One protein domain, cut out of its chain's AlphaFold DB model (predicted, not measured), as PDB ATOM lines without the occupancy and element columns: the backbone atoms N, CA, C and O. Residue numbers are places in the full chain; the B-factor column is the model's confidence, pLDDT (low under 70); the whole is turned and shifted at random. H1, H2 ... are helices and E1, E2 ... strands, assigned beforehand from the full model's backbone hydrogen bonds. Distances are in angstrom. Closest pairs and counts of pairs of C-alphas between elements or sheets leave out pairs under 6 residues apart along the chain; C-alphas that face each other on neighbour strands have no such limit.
ATOM      1  N   VAL A   3     170.681 331.639 193.328       92.31
ATOM      2  CA  VAL A   3     171.080 330.498 192.488       92.31
ATOM      3  C   VAL A   3     171.198 330.893 191.013       92.31
ATOM      4  O   VAL A   3     172.193 330.564 190.380       92.31
ATOM      5  N   LYS A   4     170.230 331.655 190.478       92.50
ATOM      6  CA  LYS A   4     170.243 332.134 189.083       92.50
ATOM      7  C   LYS A   4     171.356 333.154 188.832       92.50
ATOM      8  O   LYS A   4     171.918 333.214 187.746       92.50
ATOM      9  N   PHE A   5     171.660 333.983 189.830       93.19
ATOM     10  CA  PHE A   5     172.787 334.909 189.743       93.19
ATOM     11  C   PHE A   5     174.108 334.135 189.647       93.19
ATOM     12  O   PHE A   5     174.874 334.364 188.716       93.19
ATOM     13  N   LEU A   6     174.333 333.172 190.545       95.38
ATOM     14  CA  LEU A   6     175.546 332.352 190.561       95.38
ATOM     15  C   LEU A   6     175.671 331.469 189.312       95.38
ATOM     16  O   LEU A   6     176.760 331.372 188.749       95.38
ATOM     17  N   SER A   7     174.570 330.895 188.819       95.88
ATOM     18  CA  SER A   7     174.587 330.074 187.601       95.88
ATOM     19  C   SER A   7     175.003 330.862 186.358       95.88
ATOM     20  O   SER A   7     175.539 330.282 185.421       95.88
ATOM     21  N   ASN A   8     174.771 332.177 186.348       97.06
ATOM     22  CA  ASN A   8     175.136 333.059 185.240       97.06
ATOM     23  C   ASN A   8     176.586 333.569 185.316       97.06
ATOM     24  O   ASN A   8     177.042 334.263 184.406       97.06
ATOM     25  N   LEU A   9     177.317 333.267 186.391       96.25
ATOM     26  CA  LEU A   9     178.738 333.581 186.518       96.25
ATOM     27  C   LEU A   9     179.580 332.397 186.037       96.25
ATOM     28  O   LEU A   9     179.216 331.248 186.264       96.25
ATOM     29  N   SER A  10     180.729 332.659 185.413       96.06
ATOM     30  CA  SER A  10     181.736 331.618 185.181       96.06
ATOM     31  C   SER A  10     182.380 331.189 186.503       96.06
ATOM     32  O   SER A  10     182.330 331.922 187.493       96.06
ATOM     33  N   HIS A  11     183.021 330.018 186.510       94.81
ATOM     34  CA  HIS A  11     183.751 329.508 187.674       94.81
ATOM     35  C   HIS A  11     184.738 330.548 188.238       94.81
ATOM     36  O   HIS A  11     184.642 330.913 189.408       94.81
ATOM     37  N   ASP A  12     185.567 331.145 187.378       96.69
ATOM     38  CA  ASP A  12     186.565 332.162 187.758       96.69
ATOM     39  C   ASP A  12     185.955 333.403 188.422       96.69
ATOM     40  O   ASP A  12     186.611 334.094 189.198       96.69
ATOM     41  N   ARG A  13     184.680 333.696 188.136       96.00
ATOM     42  CA  ARG A  13     183.940 334.806 188.749       96.00
ATOM     43  C   ARG A  13     183.238 334.411 190.046       96.00
ATOM     44  O   ARG A  13     182.949 335.293 190.849       96.00
ATOM     45  N   ARG A  14     182.964 333.121 190.267       95.62
ATOM     46  CA  ARG A  14     182.351 332.609 191.504       95.62
ATOM     47  C   ARG A  14     183.369 332.364 192.610       95.62
ATOM     48  O   ARG A  14     183.111 332.721 193.756       95.62
ATOM     49  N   VAL A  15     184.529 331.803 192.273       94.44
ATOM     50  CA  VAL A  15     185.600 331.468 193.229       94.44
ATOM     51  C   VAL A  15     186.079 332.644 194.096       94.44
ATOM     52  O   VAL A  15     186.374 332.400 195.266       94.44
ATOM     53  N   PRO A  16     186.172 333.905 193.623       96.75
ATOM     54  CA  PRO A  16     186.590 335.015 194.484       96.75
ATOM     55  C   PRO A  16     185.480 335.532 195.408       96.75
ATOM     56  O   PRO A  16     185.774 336.300 196.323       96.75
ATOM     57  N   ILE A  17     184.215 335.145 195.207       97.19
ATOM     58  CA  ILE A  17     183.114 335.580 196.074       97.19
ATOM     59  C   ILE A  17     183.295 334.934 197.449       97.19
ATOM     60  O   ILE A  17     183.443 333.721 197.560       97.19
ATOM     61  N   ARG A  18     183.279 335.743 198.509       97.25
ATOM     62  CA  ARG A  18     183.440 335.256 199.891       97.25
ATOM     63  C   ARG A  18     182.185 335.376 200.732       97.25
ATOM     64  O   ARG A  18     182.019 334.624 201.680       97.25
ATOM     65  N   ARG A  19     181.294 336.309 200.398       97.69
ATOM     66  CA  ARG A  19     180.088 336.563 201.181       97.69
ATOM     67  C   ARG A  19     178.917 336.905 200.281       97.69
ATOM     68  O   ARG A  19     179.042 337.771 199.419       97.69
ATOM     69  N   ILE A  20     177.783 336.261 200.522       96.81
ATOM     70  CA  ILE A  20     176.494 336.633 199.941       96.81
ATOM     71  C   ILE A  20     175.517 336.822 201.090       96.81
ATOM     72  O   ILE A  20     175.372 335.939 201.932       96.81
ATOM     73  N   VAL A  21     174.850 337.972 201.110       97.00
ATOM     74  CA  VAL A  21     173.754 338.241 202.041       97.00
ATOM     75  C   VAL A  21     172.449 338.150 201.264       97.00
ATOM     76  O   VAL A  21     172.242 338.889 200.302       97.00
ATOM     77  N   LEU A  22     171.590 337.220 201.658       94.69
ATOM     78  CA  LEU A  22     170.246 337.059 201.126       94.69
ATOM     79  C   LEU A  22     169.286 337.796 202.045       94.69
ATOM     80  O   LEU A  22     169.193 337.467 203.226       94.69
ATOM     81  N   LEU A  23     168.602 338.793 201.496       94.06
ATOM     82  CA  LEU A  23     167.566 339.540 202.194       94.06
ATOM     83  C   LEU A  23     166.212 338.975 201.768       94.06
ATOM     84  O   LEU A  23     165.825 339.098 200.609       94.06
ATOM     85  N   GLU A  24     165.542 338.312 202.699       92.25
ATOM     86  CA  GLU A  24     164.193 337.772 202.552       92.25
ATOM     87  C   GLU A  24     163.250 338.691 203.339       92.25
ATOM     88  O   GLU A  24     162.853 338.400 204.468       92.25
ATOM     89  N   ASP A  25     162.974 339.868 202.776       89.62
ATOM     90  CA  ASP A  25     162.183 340.930 203.404       89.62
ATOM     91  C   ASP A  25     160.832 341.172 202.710       89.62
ATOM     92  O   ASP A  25     160.137 342.145 202.998       89.62
ATOM     93  N   PHE A  26     160.429 340.272 201.815       82.31
ATOM     94  CA  PHE A  26     159.134 340.299 201.145       82.31
ATOM     95  C   PHE A  26     158.522 338.901 201.084       82.31
ATOM     96  O   PHE A  26     159.230 337.894 201.113       82.31
ATOM     97  N   LEU A  27     157.198 338.859 200.943       78.06
ATOM     98  CA  LEU A  27     156.462 337.634 200.663       78.06
ATOM     99  C   LEU A  27     156.970 336.977 199.376       78.06
ATOM    100  O   LEU A  27     157.009 337.597 198.310       78.06
ATOM    101  N   ALA A  28     157.324 335.700 199.478       75.12
ATOM    102  CA  ALA A  28     157.630 334.865 198.330       75.12
ATOM    103  C   ALA A  28     156.370 334.115 197.877       75.12
ATOM    104  O   ALA A  28     155.548 333.715 198.689       75.12
ATOM    105  N   ALA A  29     156.232 333.894 196.569       67.12
ATOM    106  CA  ALA A  29     155.075 333.195 195.999       67.12
ATOM    107  C   ALA A  29     155.142 331.656 196.125       67.12
ATOM    108  O   ALA A  29     154.185 330.968 195.778       67.12
ATOM    109  N   THR A  30     156.288 331.106 196.537       75.62
ATOM    110  CA  THR A  30     156.557 329.657 196.615       75.62
ATOM    111  C   THR A  30     156.982 329.272 198.032       75.62
ATOM    112  O   THR A  30     156.654 329.988 198.961       75.62
ATOM    113  N   LYS A  31     157.699 328.156 198.211       82.06
ATOM    114  CA  LYS A  31     158.322 327.740 199.476       82.06
ATOM    115  C   LYS A  31     159.713 328.365 199.624       82.06
ATOM    116  O   LYS A  31     160.682 327.753 199.165       82.06
ATOM    117  N   PRO A  32     159.849 329.603 200.140       84.31
ATOM    118  CA  PRO A  32     161.139 330.261 200.197       84.31
ATOM    119  C   PRO A  32     162.127 329.515 201.078       84.31
ATOM    120  O   PRO A  32     163.315 329.535 200.775       84.31
ATOM    121  N   GLU A  33     161.681 328.829 202.127       86.94
ATOM    122  CA  GLU A  33     162.534 328.133 203.080       86.94
ATOM    123  C   GLU A  33     163.560 327.245 202.360       86.94
ATOM    124  O   GLU A  33     164.754 327.424 202.585       86.94
ATOM    125  N   CYS A  34     163.156 326.452 201.362       88.31
ATOM    126  CA  CYS A  34     164.033 325.479 200.702       88.31
ATOM    127  C   CYS A  34     165.076 326.081 199.744       88.31
ATOM    128  O   CYS A  34     165.954 325.379 199.235       88.31
ATOM    129  N   HIS A  35     165.020 327.389 199.475       89.56
ATOM    130  CA  HIS A  35     165.882 328.033 198.481       89.56
ATOM    131  C   HIS A  35     167.384 327.925 198.806       89.56
ATOM    132  O   HIS A  35     168.214 328.009 197.897       89.56
ATOM    133  N   ALA A  36     167.743 327.713 200.077       93.31
ATOM    134  CA  ALA A  36     169.131 327.543 200.500       93.31
ATOM    135  C   ALA A  36     169.767 326.242 199.969       93.31
ATOM    136  O   ALA A  36     170.970 326.228 199.703       93.31
ATOM    137  N   GLN A  37     168.988 325.183 199.712       95.62
ATOM    138  CA  GLN A  37     169.504 323.932 199.131       95.62
ATOM    139  C   GLN A  37     170.153 324.145 197.763       95.62
ATOM    140  O   GLN A  37     171.195 323.564 197.461       95.62
ATOM    141  N   GLY A  38     169.588 325.037 196.945       95.25
ATOM    142  CA  GLY A  38     170.143 325.365 195.632       95.25
ATOM    143  C   GLY A  38     171.528 326.022 195.692       95.25
ATOM    144  O   GLY A  38     172.191 326.141 194.662       95.25
ATOM    145  N   LEU A  39     171.980 326.445 196.878       96.50
ATOM    146  CA  LEU A  39     173.293 327.052 197.089       96.50
ATOM    147  C   LEU A  39     174.381 326.034 197.454       96.50
ATOM    148  O   LEU A  39     175.563 326.352 197.340       96.50
ATOM    149  N   ILE A  40     174.002 324.803 197.821       97.81
ATOM    150  CA  ILE A  40     174.929 323.743 198.247       97.81
ATOM    151  C   ILE A  40     176.076 323.520 197.245       97.81
ATOM    152  O   ILE A  40     177.227 323.481 197.686       97.81
ATOM    153  N   PRO A  41     175.838 323.411 195.919       97.44
ATOM    154  CA  PRO A  41     176.927 323.188 194.968       97.44
ATOM    155  C   PRO A  41     177.976 324.307 194.982       97.44
ATOM    156  O   PRO A  41     179.162 324.028 194.844       97.44
ATOM    157  N   TYR A  42     177.562 325.557 195.204       97.25
ATOM    158  CA  TYR A  42     178.464 326.709 195.214       97.25
ATOM    159  C   TYR A  42     179.274 326.801 196.509       97.25
ATOM    160  O   TYR A  42     180.453 327.146 196.459       97.25
ATOM    161  N   CYS A  43     178.690 326.430 197.652       97.38
ATOM    162  CA  CYS A  43     179.445 326.315 198.902       97.38
ATOM    163  C   CYS A  43     180.467 325.164 198.850       97.38
ATOM    164  O   CYS A  43     181.531 325.260 199.452       97.38
ATOM    165  N   LYS A  44     180.178 324.084 198.105       96.88
ATOM    166  CA  LYS A  44     181.142 322.996 197.858       96.88
ATOM    167  C   LYS A  44     182.260 323.405 196.895       96.88
ATOM    168  O   LYS A  44     183.415 323.081 197.141       96.88
ATOM    169  N   GLU A  45     181.920 324.099 195.807       96.38
ATOM    170  CA  GLU A  45     182.879 324.603 194.807       96.38
ATOM    171  C   GLU A  45     183.859 325.615 195.415       96.38
ATOM    172  O   GLU A  45     185.043 325.619 195.087       96.38
ATOM    173  N   ASN A  46     183.364 326.469 196.309       96.38
ATOM    174  CA  ASN A  46     184.132 327.518 196.955       96.38
ATOM    175  C   ASN A  46     183.978 327.406 198.481       96.38
ATOM    176  O   ASN A  46     183.093 328.045 199.047       96.38
ATOM    177  N   PRO A  47     184.857 326.653 199.168       94.12
ATOM    178  CA  PRO A  47     184.807 326.496 200.626       94.12
ATOM    179  C   PRO A  47     184.979 327.805 201.413       94.12
ATOM    180  O   PRO A  47     184.679 327.848 202.600       94.12
ATOM    181  N   GLY A  48     185.471 328.868 200.767       95.81
ATOM    182  CA  GLY A  48     185.553 330.209 201.348       95.81
ATOM    183  C   GLY A  48     184.295 331.057 201.138       95.81
ATOM    184  O   GLY A  48     184.308 332.235 201.496       95.81
ATOM    185  N   LEU A  49     183.249 330.516 200.507       97.44
ATOM    186  CA  LEU A  49     181.958 331.176 200.358       97.44
ATOM    187  C   LEU A  49     181.141 331.020 201.641       97.44
ATOM    188  O   LEU A  49     180.848 329.911 202.079       97.44
ATOM    189  N   TYR A  50     180.706 332.151 202.179       98.12
ATOM    190  CA  TYR A  50     179.799 332.237 203.311       98.12
ATOM    191  C   TYR A  50     178.470 332.877 202.890       98.12
ATOM    192  O   TYR A  50     178.437 333.933 202.250       98.12
ATOM    193  N   ILE A  51     177.364 332.240 203.261       98.00
ATOM    194  CA  ILE A  51     176.002 332.691 202.998       98.00
ATOM    195  C   ILE A  51     175.365 333.142 204.308       98.00
ATOM    196  O   ILE A  51     175.190 332.360 205.238       98.00
ATOM    197  N   GLU A  52     174.939 334.395 204.352       98.12
ATOM    198  CA  GLU A  52     174.077 334.894 205.415       98.12
ATOM    199  C   GLU A  52     172.672 335.077 204.862       98.12
ATOM    200  O   GLU A  52     172.475 335.789 203.878       98.12
ATOM    201  N   ARG A  53     171.682 334.450 205.487       96.38
ATOM    202  CA  ARG A  53     170.284 334.573 205.094       96.38
ATOM    203  C   ARG A  53     169.507 335.301 206.175       96.38
ATOM    204  O   ARG A  53     169.277 334.739 207.240       96.38
ATOM    205  N   ARG A  54     169.103 336.536 205.891       96.38
ATOM    206  CA  ARG A  54     168.309 337.381 206.788       96.38
ATOM    207  C   ARG A  54     166.848 337.313 206.391       96.38
ATOM    208  O   ARG A  54     166.510 337.671 205.267       96.38
ATOM    209  N   VAL A  55     166.007 336.866 207.311       94.12
ATOM    210  CA  VAL A  55     164.574 336.680 207.088       94.12
ATOM    211  C   VAL A  55     163.818 337.629 207.990       94.12
ATOM    212  O   VAL A  55     163.853 337.469 209.209       94.12
ATOM    213  N   ASN A  56     163.132 338.604 207.399       92.75
ATOM    214  CA  ASN A  56     162.314 339.527 208.168       92.75
ATOM    215  C   ASN A  56     160.998 338.847 208.557       92.75
ATOM    216  O   ASN A  56     160.165 338.527 207.706       92.75
ATOM    217  N   LEU A  57     160.800 338.631 209.853       89.31
ATOM    218  CA  LEU A  57     159.669 337.857 210.352       89.31
ATOM    219  C   LEU A  57     158.331 338.532 210.048       89.31
ATOM    220  O   LEU A  57     157.394 337.867 209.613       89.31
ATOM    221  N   TRP A  58     158.248 339.851 210.205       86.50
ATOM    222  CA  TRP A  58     157.007 340.605 210.018       86.50
ATOM    223  C   TRP A  58     156.612 340.780 208.556       86.50
ATOM    224  O   TRP A  58     155.427 340.907 208.263       86.50
ATOM    225  N   ARG A  59     157.583 340.791 207.638       86.38
ATOM    226  CA  ARG A  59     157.342 341.031 206.208       86.38
ATOM    227  C   ARG A  59     157.319 339.754 205.371       86.38
ATOM    228  O   ARG A  59     156.664 339.747 204.333       86.38
ATOM    229  N   ALA A  60     158.010 338.699 205.801       85.75
ATOM    230  CA  ALA A  60     158.181 337.480 205.011       85.75
ATOM    231  C   ALA A  60     157.624 336.204 205.666       85.75
ATOM    232  O   ALA A  60     157.365 335.247 204.945       85.75
ATOM    233  N   VAL A  61     157.427 336.162 206.993       85.06
ATOM    234  CA  VAL A  61     157.049 334.919 207.707       85.06
ATOM    235  C   VAL A  61     155.651 334.993 208.316       85.06
ATOM    236  O   VAL A  61     154.797 334.164 208.027       85.06
ATOM    237  N   PHE A  62     155.383 335.989 209.156       80.81
ATOM    238  CA  PHE A  62     154.096 336.154 209.834       80.81
ATOM    239  C   PHE A  62     152.914 336.422 208.894       80.81
ATOM    240  O   PHE A  62     151.837 335.887 209.160       80.81
ATOM    241  N   PRO A  63     153.076 337.170 207.786       73.62
ATOM    242  CA  PRO A  63     152.040 337.288 206.764       73.62
ATOM    243  C   PRO A  63     151.589 335.949 206.174       73.62
ATOM    244  O   PRO A  63     150.404 335.750 205.953       73.62
ATOM    245  N   ASP A  64     152.522 335.022 205.960       63.53
ATOM    246  CA  ASP A  64     152.225 333.688 205.428       63.53
ATOM    247  C   ASP A  64     151.605 332.781 206.508       63.53
ATOM    248  O   ASP A  64     150.668 332.024 206.265       63.53
ATOM    249  N   ALA A  65     152.055 332.942 207.756       56.91
ATOM    250  CA  ALA A  65     151.524 332.230 208.915       56.91
ATOM    251  C   ALA A  65     150.096 332.669 209.316       56.91
ATOM    252  O   ALA A  65     149.391 331.923 209.985       56.91
ATOM    253  N   SER A  66     149.642 333.867 208.944       54.19
ATOM    254  CA  SER A  66     148.359 334.423 209.415       54.19
ATOM    255  C   SER A  66     147.149 334.099 208.525       54.19
ATOM    256  O   SER A  66     146.038 334.532 208.830       54.19
ATOM    257  N   GLY A  67     147.312 333.301 207.463       50.12
ATOM    258  CA  GLY A  67     146.257 333.100 206.462       50.12
ATOM    259  C   GLY A  67     146.104 334.326 205.545       50.12
ATOM    260  O   GLY A  67     146.964 335.202 205.561       50.12
ATOM    261  N   PRO A  68     145.055 334.414 204.696       39.97
ATOM    262  CA  PRO A  68     144.945 335.484 203.709       39.97
ATOM    263  C   PRO A  68     144.903 336.851 204.399       39.97
ATOM    264  O   PRO A  68     143.893 337.232 204.992       39.97
ATOM    265  N   LEU A  69     145.998 337.602 204.298       47.28
ATOM    266  CA  LEU A  69     146.027 338.995 204.707       47.28
ATOM    267  C   LEU A  69     145.120 339.804 203.781       47.28
ATOM    268  O   LEU A  69     145.464 340.075 202.629       47.28
ATOM    269  N   VAL A  70     143.981 340.260 204.297       38.03
ATOM    270  CA  VAL A  70     143.343 341.460 203.752       38.03
ATOM    271  C   VAL A  70     144.211 342.638 204.190       38.03
ATOM    272  O   VAL A  70     144.092 343.144 205.303       38.03
ATOM    273  N   LEU A  71     145.145 343.031 203.326       40.31
ATOM    274  CA  LEU A  71     145.859 344.299 203.443       40.31
ATOM    275  C   LEU A  71     144.846 345.428 203.219       40.31
ATOM    276  O   LEU A  71     144.480 345.715 202.082       40.31
ATOM    277  N   ASP A  72     144.386 346.063 204.298       36.34
ATOM    278  CA  ASP A  72     143.747 347.373 204.185       36.34
ATOM    279  C   ASP A  72     144.794 348.381 203.680       36.34
ATOM    280  O   ASP A  72     145.861 348.574 204.267       36.34
ATOM    281  N   SER A  73     144.450 349.014 202.564       38.53
ATOM    282  CA  SER A  73     145.101 350.110 201.841       38.53
ATOM    283  C   SER A  73     145.516 351.348 202.665       38.53
ATOM    284  O   SER A  73     145.974 352.329 202.083       38.53
ATOM    285  N   THR A  74     145.407 351.337 203.995       38.44
ATOM    286  CA  THR A  74     145.729 352.470 204.883       38.44
ATOM    287  C   THR A  74     147.095 352.382 205.575       38.44
ATOM    288  O   THR A  74     147.500 353.322 206.255       38.44
ATOM    289  N   GLY A  75     147.857 351.300 205.387       40.53
ATOM    290  CA  GLY A  75     149.274 351.238 205.777       40.53
ATOM    291  C   GLY A  75     149.581 351.189 207.283       40.53
ATOM    292  O   GLY A  75     150.744 351.007 207.626       40.53
ATOM    293  N   LEU A  76     148.597 351.292 208.185       40.69
ATOM    294  CA  LEU A  76     148.806 351.233 209.645       40.69
ATOM    295  C   LEU A  76     147.594 350.665 210.424       40.69
ATOM    296  O   LEU A  76     147.295 351.136 211.519       40.69
ATOM    297  N   GLY A  77     146.872 349.666 209.899       35.56
ATOM    298  CA  GLY A  77     145.607 349.260 210.538       35.56
ATOM    299  C   GLY A  77     145.055 347.866 210.247       35.56
ATOM    300  O   GLY A  77     143.860 347.654 210.424       35.56
ATOM    301  N   GLY A  78     145.870 346.899 209.821       35.03
ATOM    302  CA  GLY A  78     145.387 345.526 209.647       35.03
ATOM    303  C   GLY A  78     145.119 344.860 210.998       35.03
ATOM    304  O   GLY A  78     146.063 344.575 211.735       35.03
ATOM    305  N   HIS A  79     143.851 344.595 211.327       37.97
ATOM    306  CA  HIS A  79     143.487 343.709 212.432       37.97
ATOM    307  C   HIS A  79     144.155 342.347 212.215       37.97
ATOM    308  O   HIS A  79     143.718 341.549 211.389       37.97
ATOM    309  N   VAL A  80     145.220 342.085 212.971       43.41
ATOM    310  CA  VAL A  80     145.816 340.758 213.090       43.41
ATOM    311  C   VAL A  80     144.767 339.880 213.768       43.41
ATOM    312  O   VAL A  80     144.619 339.914 214.990       43.41
ATOM    313  N   HIS A  81     143.991 339.123 212.990       44.75
ATOM    314  CA  HIS A  81     143.297 337.971 213.549       44.75
ATOM    315  C   HIS A  81     144.405 337.085 214.132       44.75
ATOM    316  O   HIS A  81     145.362 336.779 213.425       44.75
ATOM    317  N   GLY A  82     144.377 336.888 215.455       52.94
ATOM    318  CA  GLY A  82     145.564 336.592 216.261       52.94
ATOM    319  C   GLY A  82     146.469 335.539 215.629       52.94
ATOM    320  O   GLY A  82     145.992 334.470 215.268       52.94
ATOM    321  N   LEU A  83     147.766 335.844 215.496       57.88
ATOM    322  CA  LEU A  83     148.764 334.855 215.088       57.88
ATOM    323  C   LEU A  83     148.695 333.679 216.067       57.88
ATOM    324  O   LEU A  83     149.201 333.763 217.188       57.88
ATOM    325  N   GLU A  84     148.036 332.597 215.661       63.72
ATOM    326  CA  GLU A  84     147.962 331.414 216.500       63.72
ATOM    327  C   GLU A  84     149.360 330.805 216.623       63.72
ATOM    328  O   GLU A  84     150.145 330.756 215.669       63.72
ATOM    329  N   ALA A  85     149.676 330.348 217.833       70.19
ATOM    330  CA  ALA A  85     150.998 329.845 218.185       70.19
ATOM    331  C   ALA A  85     151.511 328.781 217.202       70.19
ATOM    332  O   ALA A  85     152.675 328.821 216.804       70.19
ATOM    333  N   HIS A  86     150.635 327.875 216.749       69.75
ATOM    334  CA  HIS A  86     151.020 326.793 215.842       69.75
ATOM    335  C   HIS A  86     151.383 327.288 214.441       69.75
ATOM    336  O   HIS A  86     152.212 326.659 213.785       69.75
ATOM    337  N   TYR A  87     150.805 328.395 213.975       66.69
ATOM    338  CA  TYR A  87     151.187 328.985 212.696       66.69
ATOM    339  C   TYR A  87     152.535 329.698 212.791       66.69
ATOM    340  O   TYR A  87     153.333 329.597 211.866       66.69
ATOM    341  N   ILE A  88     152.844 330.335 213.927       71.88
ATOM    342  CA  ILE A  88     154.172 330.916 214.174       71.88
ATOM    343  C   ILE A  88     155.244 329.826 214.159       71.88
ATOM    344  O   ILE A  88     156.296 330.004 213.542       71.88
ATOM    345  N   THR A  89     154.990 328.705 214.837       73.62
ATOM    346  CA  THR A  89     156.006 327.672 215.059       73.62
ATOM    347  C   THR A  89     156.045 326.648 213.936       73.62
ATOM    348  O   THR A  89     157.072 326.537 213.279       73.62
ATOM    349  N   LYS A  90     154.956 325.931 213.641       69.00
ATOM    350  CA  LYS A  90     154.961 324.867 212.617       69.00
ATOM    351  C   LYS A  90     154.878 325.391 211.183       69.00
ATOM    352  O   LYS A  90     155.483 324.788 210.304       69.00
ATOM    353  N   GLY A  91     154.120 326.464 210.952       68.88
ATOM    354  CA  GLY A  91     153.896 327.029 209.613       68.88
ATOM    355  C   GLY A  91     154.883 328.128 209.213       68.88
ATOM    356  O   GLY A  91     155.162 328.291 208.035       68.88
ATOM    357  N   GLY A  92     155.424 328.861 210.185       79.50
ATOM    358  CA  GLY A  92     156.309 329.998 209.962       79.50
ATOM    359  C   GLY A  92     157.759 329.663 210.286       79.50
ATOM    360  O   GLY A  92     158.471 329.033 209.508       79.50
ATOM    361  N   ILE A  93     158.213 330.089 211.464       86.88
ATOM    362  CA  ILE A  93     159.622 330.085 211.881       86.88
ATOM    363  C   ILE A  93     160.234 328.675 211.859       86.88
ATOM    364  O   ILE A  93     161.396 328.511 211.479       86.88
ATOM    365  N   GLY A  94     159.473 327.651 212.249       86.12
ATOM    366  CA  GLY A  94     159.976 326.283 212.352       86.12
ATOM    367  C   GLY A  94     160.427 325.698 211.021       86.12
ATOM    368  O   GLY A  94     161.420 324.976 211.010       86.12
ATOM    369  N   LEU A  95     159.788 326.056 209.901       88.38
ATOM    370  CA  LEU A  95     160.219 325.611 208.571       88.38
ATOM    371  C   LEU A  95     161.605 326.160 208.220       88.38
ATOM    372  O   LEU A  95     162.477 325.413 207.780       88.38
ATOM    373  N   TRP A  96     161.845 327.442 208.498       92.00
ATOM    374  CA  TRP A  96     163.137 328.088 208.262       92.00
ATOM    375  C   TRP A  96     164.251 327.501 209.133       92.00
ATOM    376  O   TRP A  96     165.351 327.243 208.639       92.00
ATOM    377  N   ILE A  97     163.972 327.253 210.419       92.25
ATOM    378  CA  ILE A  97     164.936 326.636 211.342       92.25
ATOM    379  C   ILE A  97     165.222 325.183 210.947       92.25
ATOM    380  O   ILE A  97     166.384 324.772 210.930       92.25
ATOM    381  N   ALA A  98     164.180 324.401 210.651       91.38
ATOM    382  CA  ALA A  98     164.312 322.997 210.271       91.38
ATOM    383  C   ALA A  98     165.149 322.848 208.999       91.38
ATOM    384  O   ALA A  98     166.078 322.044 208.967       91.38
ATOM    385  N   GLU A  99     164.876 323.681 207.997       94.44
ATOM    386  CA  GLU A  99     165.662 323.733 206.775       94.44
ATOM    387  C   GLU A  99     167.130 324.065 207.063       94.44
ATOM    388  O   GLU A  99     168.018 323.309 206.673       94.44
ATOM    389  N   ALA A 100     167.404 325.155 207.790       95.50
ATOM    390  CA  ALA A 100     168.773 325.560 208.109       95.50
ATOM    391  C   ALA A 100     169.557 324.451 208.833       95.50
ATOM    392  O   ALA A 100     170.736 324.237 208.552       95.50
ATOM    393  N   ARG A 101     168.890 323.703 209.723       94.94
ATOM    394  CA  ARG A 101     169.461 322.533 210.407       94.94
ATOM    395  C   ARG A 101     169.689 321.337 209.485       94.94
ATOM    396  O   ARG A 101     170.587 320.541 209.752       94.94
ATOM    397  N   ALA A 102     168.896 321.186 208.430       96.19
ATOM    398  CA  ALA A 102     169.035 320.097 207.470       96.19
ATOM    399  C   ALA A 102     170.179 320.328 206.469       96.19
ATOM    400  O   ALA A 102     170.766 319.354 205.996       96.19
ATOM    401  N   LEU A 103     170.535 321.585 206.168       97.38
ATOM    402  CA  LEU A 103     171.531 321.925 205.140       97.38
ATOM    403  C   LEU A 103     172.870 321.173 205.277       97.38
ATOM    404  O   LEU A 103     173.337 320.657 204.256       97.38
ATOM    405  N   PRO A 104     173.481 321.023 206.473       97.25
ATOM    406  CA  PRO A 104     174.704 320.232 206.611       97.25
ATOM    407  C   PRO A 104     174.533 318.763 206.219       97.25
ATOM    408  O   PRO A 104     175.361 318.217 205.491       97.25
ATOM    409  N   ASN A 105     173.418 318.139 206.611       97.19
ATOM    410  CA  ASN A 105     173.100 316.752 206.248       97.19
ATOM    411  C   ASN A 105     172.832 316.593 204.743       97.19
ATOM    412  O   ASN A 105     173.075 315.530 204.178       97.19
ATOM    413  N   LEU A 106     172.381 317.661 204.079       97.25
ATOM    414  CA  LEU A 106     172.232 317.736 202.622       97.25
ATOM    415  C   LEU A 106     173.561 318.059 201.904       97.25
ATOM    416  O   LEU A 106     173.629 318.095 200.673       97.25
ATOM    417  N   GLY A 107     174.644 318.255 202.659       97.56
ATOM    418  CA  GLY A 107     176.002 318.426 202.160       97.56
ATOM    419  C   GLY A 107     176.481 319.873 202.072       97.56
ATOM    420  O   GLY A 107     177.516 320.114 201.450       97.56
ATOM    421  N   MET A 108     175.769 320.839 202.651       97.88
ATOM    422  CA  MET A 108     176.312 322.187 202.828       97.88
ATOM    423  C   MET A 108     177.476 322.150 203.839       97.88
ATOM    424  O   MET A 108     177.323 321.556 204.904       97.88
ATOM    425  N   PRO A 109     178.636 322.772 203.566       97.88
ATOM    426  CA  PRO A 109     179.700 322.881 204.566       97.88
ATOM    427  C   PRO A 109     179.218 323.603 205.839       97.88
ATOM    428  O   PRO A 109     178.560 324.639 205.733       97.88
ATOM    429  N   LEU A 110     179.566 323.084 207.025       94.38
ATOM    430  CA  LEU A 110     179.055 323.551 208.331       94.38
ATOM    431  C   LEU A 110     179.209 325.065 208.552       94.38
ATOM    432  O   LEU A 110     178.268 325.723 208.973       94.38
ATOM    433  N   GLU A 111     180.361 325.620 208.186       94.12
ATOM    434  CA  GLU A 111     180.693 327.035 208.413       94.12
ATOM    435  C   GLU A 111     180.295 327.953 207.243       94.12
ATOM    436  O   GLU A 111     180.678 329.118 207.202       94.12
ATOM    437  N   SER A 112     179.551 327.443 206.253       97.31
ATOM    438  CA  SER A 112     179.213 328.205 205.038       97.31
ATOM    439  C   SER A 112     177.859 328.910 205.094       97.31
ATOM    440  O   SER A 112     177.504 329.597 204.136       97.31
ATOM    441  N   PHE A 113     177.087 328.755 206.175       98.12
ATOM    442  CA  PHE A 113     175.721 329.270 206.239       98.12
ATOM    443  C   PHE A 113     175.325 329.786 207.621       98.12
ATOM    444  O   PHE A 113     175.659 329.213 208.654       98.12
ATOM    445  N   THR A 114     174.539 330.857 207.643       97.81
ATOM    446  CA  THR A 114     173.852 331.334 208.846       97.81
ATOM    447  C   THR A 114     172.458 331.827 208.495       97.81
ATOM    448  O   THR A 114     172.282 332.608 207.560       97.81
ATOM    449  N   LEU A 115     171.474 331.393 209.282       97.12
ATOM    450  CA  LEU A 115     170.125 331.946 209.284       97.12
ATOM    451  C   LEU A 115     170.027 333.033 210.359       97.12
ATOM    452  O   LEU A 115     170.321 332.779 211.524       97.12
ATOM    453  N   VAL A 116     169.572 334.218 209.969       96.69
ATOM    454  CA  VAL A 116     169.267 335.340 210.858       96.69
ATOM    455  C   VAL A 116     167.771 335.604 210.782       96.69
ATOM    456  O   VAL A 116     167.242 335.910 209.713       96.69
ATOM    457  N   LEU A 117     167.091 335.480 211.918       94.06
ATOM    458  CA  LEU A 117     165.683 335.835 212.059       94.06
ATOM    459  C   LEU A 117     165.606 337.291 212.520       94.06
ATOM    460  O   LEU A 117     166.010 337.613 213.635       94.06
ATOM    461  N   ASP A 118     165.142 338.160 211.632       94.25
ATOM    462  CA  ASP A 118     165.068 339.600 211.842       94.25
ATOM    463  C   ASP A 118     163.688 339.994 212.393       94.25
ATOM    464  O   ASP A 118     162.644 339.692 211.805       94.25
ATOM    465  N   GLY A 119     163.705 340.646 213.556       90.19
ATOM    466  CA  GLY A 119     162.524 341.056 214.305       90.19
ATOM    467  C   GLY A 119     162.020 342.463 214.003       90.19
ATOM    468  O   GLY A 119     161.028 342.866 214.617       90.19
ATOM    469  N   ASP A 120     162.672 343.204 213.109       89.56
ATOM    470  CA  ASP A 120     162.232 344.536 212.708       89.56
ATOM    471  C   ASP A 120     160.884 344.483 211.960       89.56
ATOM    472  O   ASP A 120     160.615 343.522 211.233       89.56
ATOM    473  N   PRO A 121     160.009 345.499 212.098       87.19
ATOM    474  CA  PRO A 121     160.243 346.768 212.791       87.19
ATOM    475  C   PRO A 121     159.852 346.754 214.280       87.19
ATOM    476  O   PRO A 121     159.936 347.791 214.934       87.19
ATOM    477  N   ILE A 122     159.395 345.618 214.826       89.69
ATOM    478  CA  ILE A 122     158.858 345.529 216.196       89.69
ATOM    479  C   ILE A 122     159.669 344.525 217.043       89.69
ATOM    480  O   ILE A 122     159.135 343.500 217.478       89.69
ATOM    481  N   PRO A 123     160.962 344.788 217.318       88.81
ATOM    482  CA  PRO A 123     161.860 343.824 217.963       88.81
ATOM    483  C   PRO A 123     161.418 343.419 219.378       88.81
ATOM    484  O   PRO A 123     161.613 342.271 219.785       88.81
ATOM    485  N   THR A 124     160.764 344.317 220.121       89.00
ATOM    486  CA  THR A 124     160.202 344.020 221.450       89.00
ATOM    487  C   THR A 124     159.081 342.987 221.368       89.00
ATOM    488  O   THR A 124     159.096 342.003 222.107       89.00
ATOM    489  N   LYS A 125     158.151 343.153 220.419       84.19
ATOM    490  CA  LYS A 125     157.067 342.191 220.194       84.19
ATOM    491  C   LYS A 125     157.590 340.870 219.645       84.19
ATOM    492  O   LYS A 125     157.122 339.814 220.058       84.19
ATOM    493  N   THR A 126     158.592 340.914 218.767       86.81
ATOM    494  CA  THR A 126     159.288 339.707 218.302       86.81
ATOM    495  C   THR A 126     159.879 338.937 219.479       86.81
ATOM    496  O   THR A 126     159.674 337.733 219.588       86.81
ATOM    497  N   THR A 127     160.552 339.626 220.402       87.88
ATOM    498  CA  THR A 127     161.137 339.003 221.599       87.88
ATOM    499  C   THR A 127     160.068 338.327 222.458       87.88
ATOM    500  O   THR A 127     160.243 337.175 222.852       87.88
ATOM    501  N   GLU A 128     158.935 338.998 222.681       86.75
ATOM    502  CA  GLU A 128     157.789 338.438 223.410       86.75
ATOM    503  C   GLU A 128     157.253 337.159 222.741       86.75
ATOM    504  O   GLU A 128     157.030 336.155 223.417       86.75
ATOM    505  N   ILE A 129     157.093 337.161 221.410       85.56
ATOM    506  CA  ILE A 129     156.662 335.978 220.647       85.56
ATOM    507  C   ILE A 129     157.667 334.832 220.819       85.56
ATOM    508  O   ILE A 129     157.271 333.691 221.059       85.56
ATOM    509  N   PHE A 130     158.970 335.109 220.739       85.44
ATOM    510  CA  PHE A 130     159.987 334.071 220.918       85.44
ATOM    511  C   PHE A 130     159.956 333.458 222.317       85.44
ATOM    512  O   PHE A 130     160.011 332.237 222.439       85.44
ATOM    513  N   GLN A 131     159.840 334.282 223.355       86.19
ATOM    514  CA  GLN A 131     159.820 333.825 224.744       86.19
ATOM    515  C   GLN A 131     158.545 333.040 225.075       86.19
ATOM    516  O   GLN A 131     158.614 331.961 225.658       86.19
ATOM    517  N   ASN A 132     157.381 333.547 224.666       84.31
ATOM    518  CA  ASN A 132     156.096 333.001 225.106       84.31
ATOM    519  C   ASN A 132     155.550 331.893 224.199       84.31
ATOM    520  O   ASN A 132     154.729 331.087 224.639       84.31
ATOM    521  N   VAL A 133     155.973 331.862 222.932       83.44
ATOM    522  CA  VAL A 133     155.459 330.923 221.928       83.44
ATOM    523  C   VAL A 133     156.558 329.985 221.454       83.44
ATOM    524  O   VAL A 133     156.461 328.780 221.659       83.44
ATOM    525  N   VAL A 134     157.623 330.522 220.851       82.75
ATOM    526  CA  VAL A 134     158.634 329.689 220.176       82.75
ATOM    527  C   VAL A 134     159.401 328.815 221.168       82.75
ATOM    528  O   VAL A 134     159.557 327.624 220.928       82.75
ATOM    529  N   GLN A 135     159.863 329.379 222.288       83.19
ATOM    530  CA  GLN A 135     160.594 328.625 223.312       83.19
ATOM    531  C   GLN A 135     159.707 327.596 224.013       83.19
ATOM    532  O   GLN A 135     160.154 326.477 224.246       83.19
ATOM    533  N   ARG A 136     158.448 327.949 224.299       82.81
ATOM    534  CA  ARG A 136     157.468 327.033 224.891       82.81
ATOM    535  C   ARG A 136     157.215 325.820 223.997       82.81
ATOM    536  O   ARG A 136     157.162 324.709 224.498       82.81
ATOM    537  N   ASP A 137     157.057 326.036 222.693       79.75
ATOM    538  CA  ASP A 137     156.758 324.967 221.733       79.75
ATOM    539  C   ASP A 137     158.000 324.134 221.353       79.75
ATOM    540  O   ASP A 137     157.865 323.081 220.728       79.75
ATOM    541  N   ALA A 138     159.205 324.612 221.681       72.25
ATOM    542  CA  ALA A 138     160.470 323.927 221.417       72.25
ATOM    543  C   ALA A 138     160.981 323.068 222.592       72.25
ATOM    544  O   ALA A 138     161.913 322.289 222.382       72.25
ATOM    545  N   ALA A 139     160.424 323.251 223.795       61.78
ATOM    546  CA  ALA A 139     160.738 322.489 225.007       61.78
ATOM    547  C   ALA A 139     159.943 321.177 225.073       61.78
ATOM    548  O   ALA A 139     160.531 320.176 225.541       61.78
TER     549      ALA A 139
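This is residues 3 to 139 of the 139 residues of an uncharacterized protein of Setosphaeria turcica (strain 28A) (UniProt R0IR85). A three-strand parallel sheet makes one wall, with H3 and H5 running lengthwise over one face and no named helix on the other. H4 lies at the end where the strands finish, H6 crosses the start of H5 there, and the link of residues 66 to 84 leaves that same region, its residues 72 to 77 sticking out. The short H1 and H2 lie beyond the E1 edge. The printed part has 137 residues and is mixed, helices and strands, in the order H1 H2 E1 H3 E2 H4 H5 E3 H6; the sheet runs E1 E2 E3. It is only just compact, close to loose, with a radius of gyration of the C-alphas of 16.9 A and spans of 51 by 38 by 24 A.

Find C-alpha 19 at (180.088, 336.563, 201.181), where E1, residues 19 to 24, begins. E2 is residues 50 to 56, 19.6 A long, and E3 is residues 113 to 118. H3, residues 33 to 45, spans 22.2 A; H5, residues 85 to 102, spans 23.1 A and has a kink of 34 degrees near residue 95. H4 is residues 57 to 65. H1 is residues 3 to 7, from C-alpha 3 at (171.080, 330.498, 192.488), and H2 is residues 11 to 14. H6, residues 123 to 138, runs 20.2 A to C-alpha 138 at (160.470, 323.927, 221.417).

Look first at E1 and E2, parallel at 17 degrees, with N 22 and O 52 within hydrogen-bond range at 2.8 A. E2 and E3 are parallel at 19 degrees, with N 116 and O 53 at 2.8 A. E1, H3, E2 and E2, H4 H5, E3 are strand-helix-strand units, parallel neighbours with helices between, both right-handed crossovers. H3 lies over E2 at a height over the sheet of 9.4 A, and H5 over E3 at 11.4 A, on the same face. H3 and H5 touch, closest at the C-alphas of Glu 33 and Trp 96, 5.2 A. H5 also touches H4, closest at the C-alphas of Ala 65 and Tyr 87, 5.0 A, and H6, about perpendicular at 80 degrees, closest at those of Ala 85 and Val 133, 5.9 A. H1 only just touches H3, with 3 pairs of C-alphas within 8 A, the closest those of Val 3 and Gly 38, 6.1 A. H1 has its O i to N i+4 pair within hydrogen-bond range and H2 is too short for one; H3 has 3 of 9, beside 8 of 10 O i to N i+3 pairs, H4 2 of 5, beside 2 of 6, H5 9 of 14 and H6 10 of 12.

The C-alphas farthest apart, those of Asp 12 and His 79, are 51.0 A apart. The printed part has no cut, and the link from H4 to H5 is long. Mean pLDDT of the printed part is 83.0; look for values under 70 at residues 64 to 84, among others.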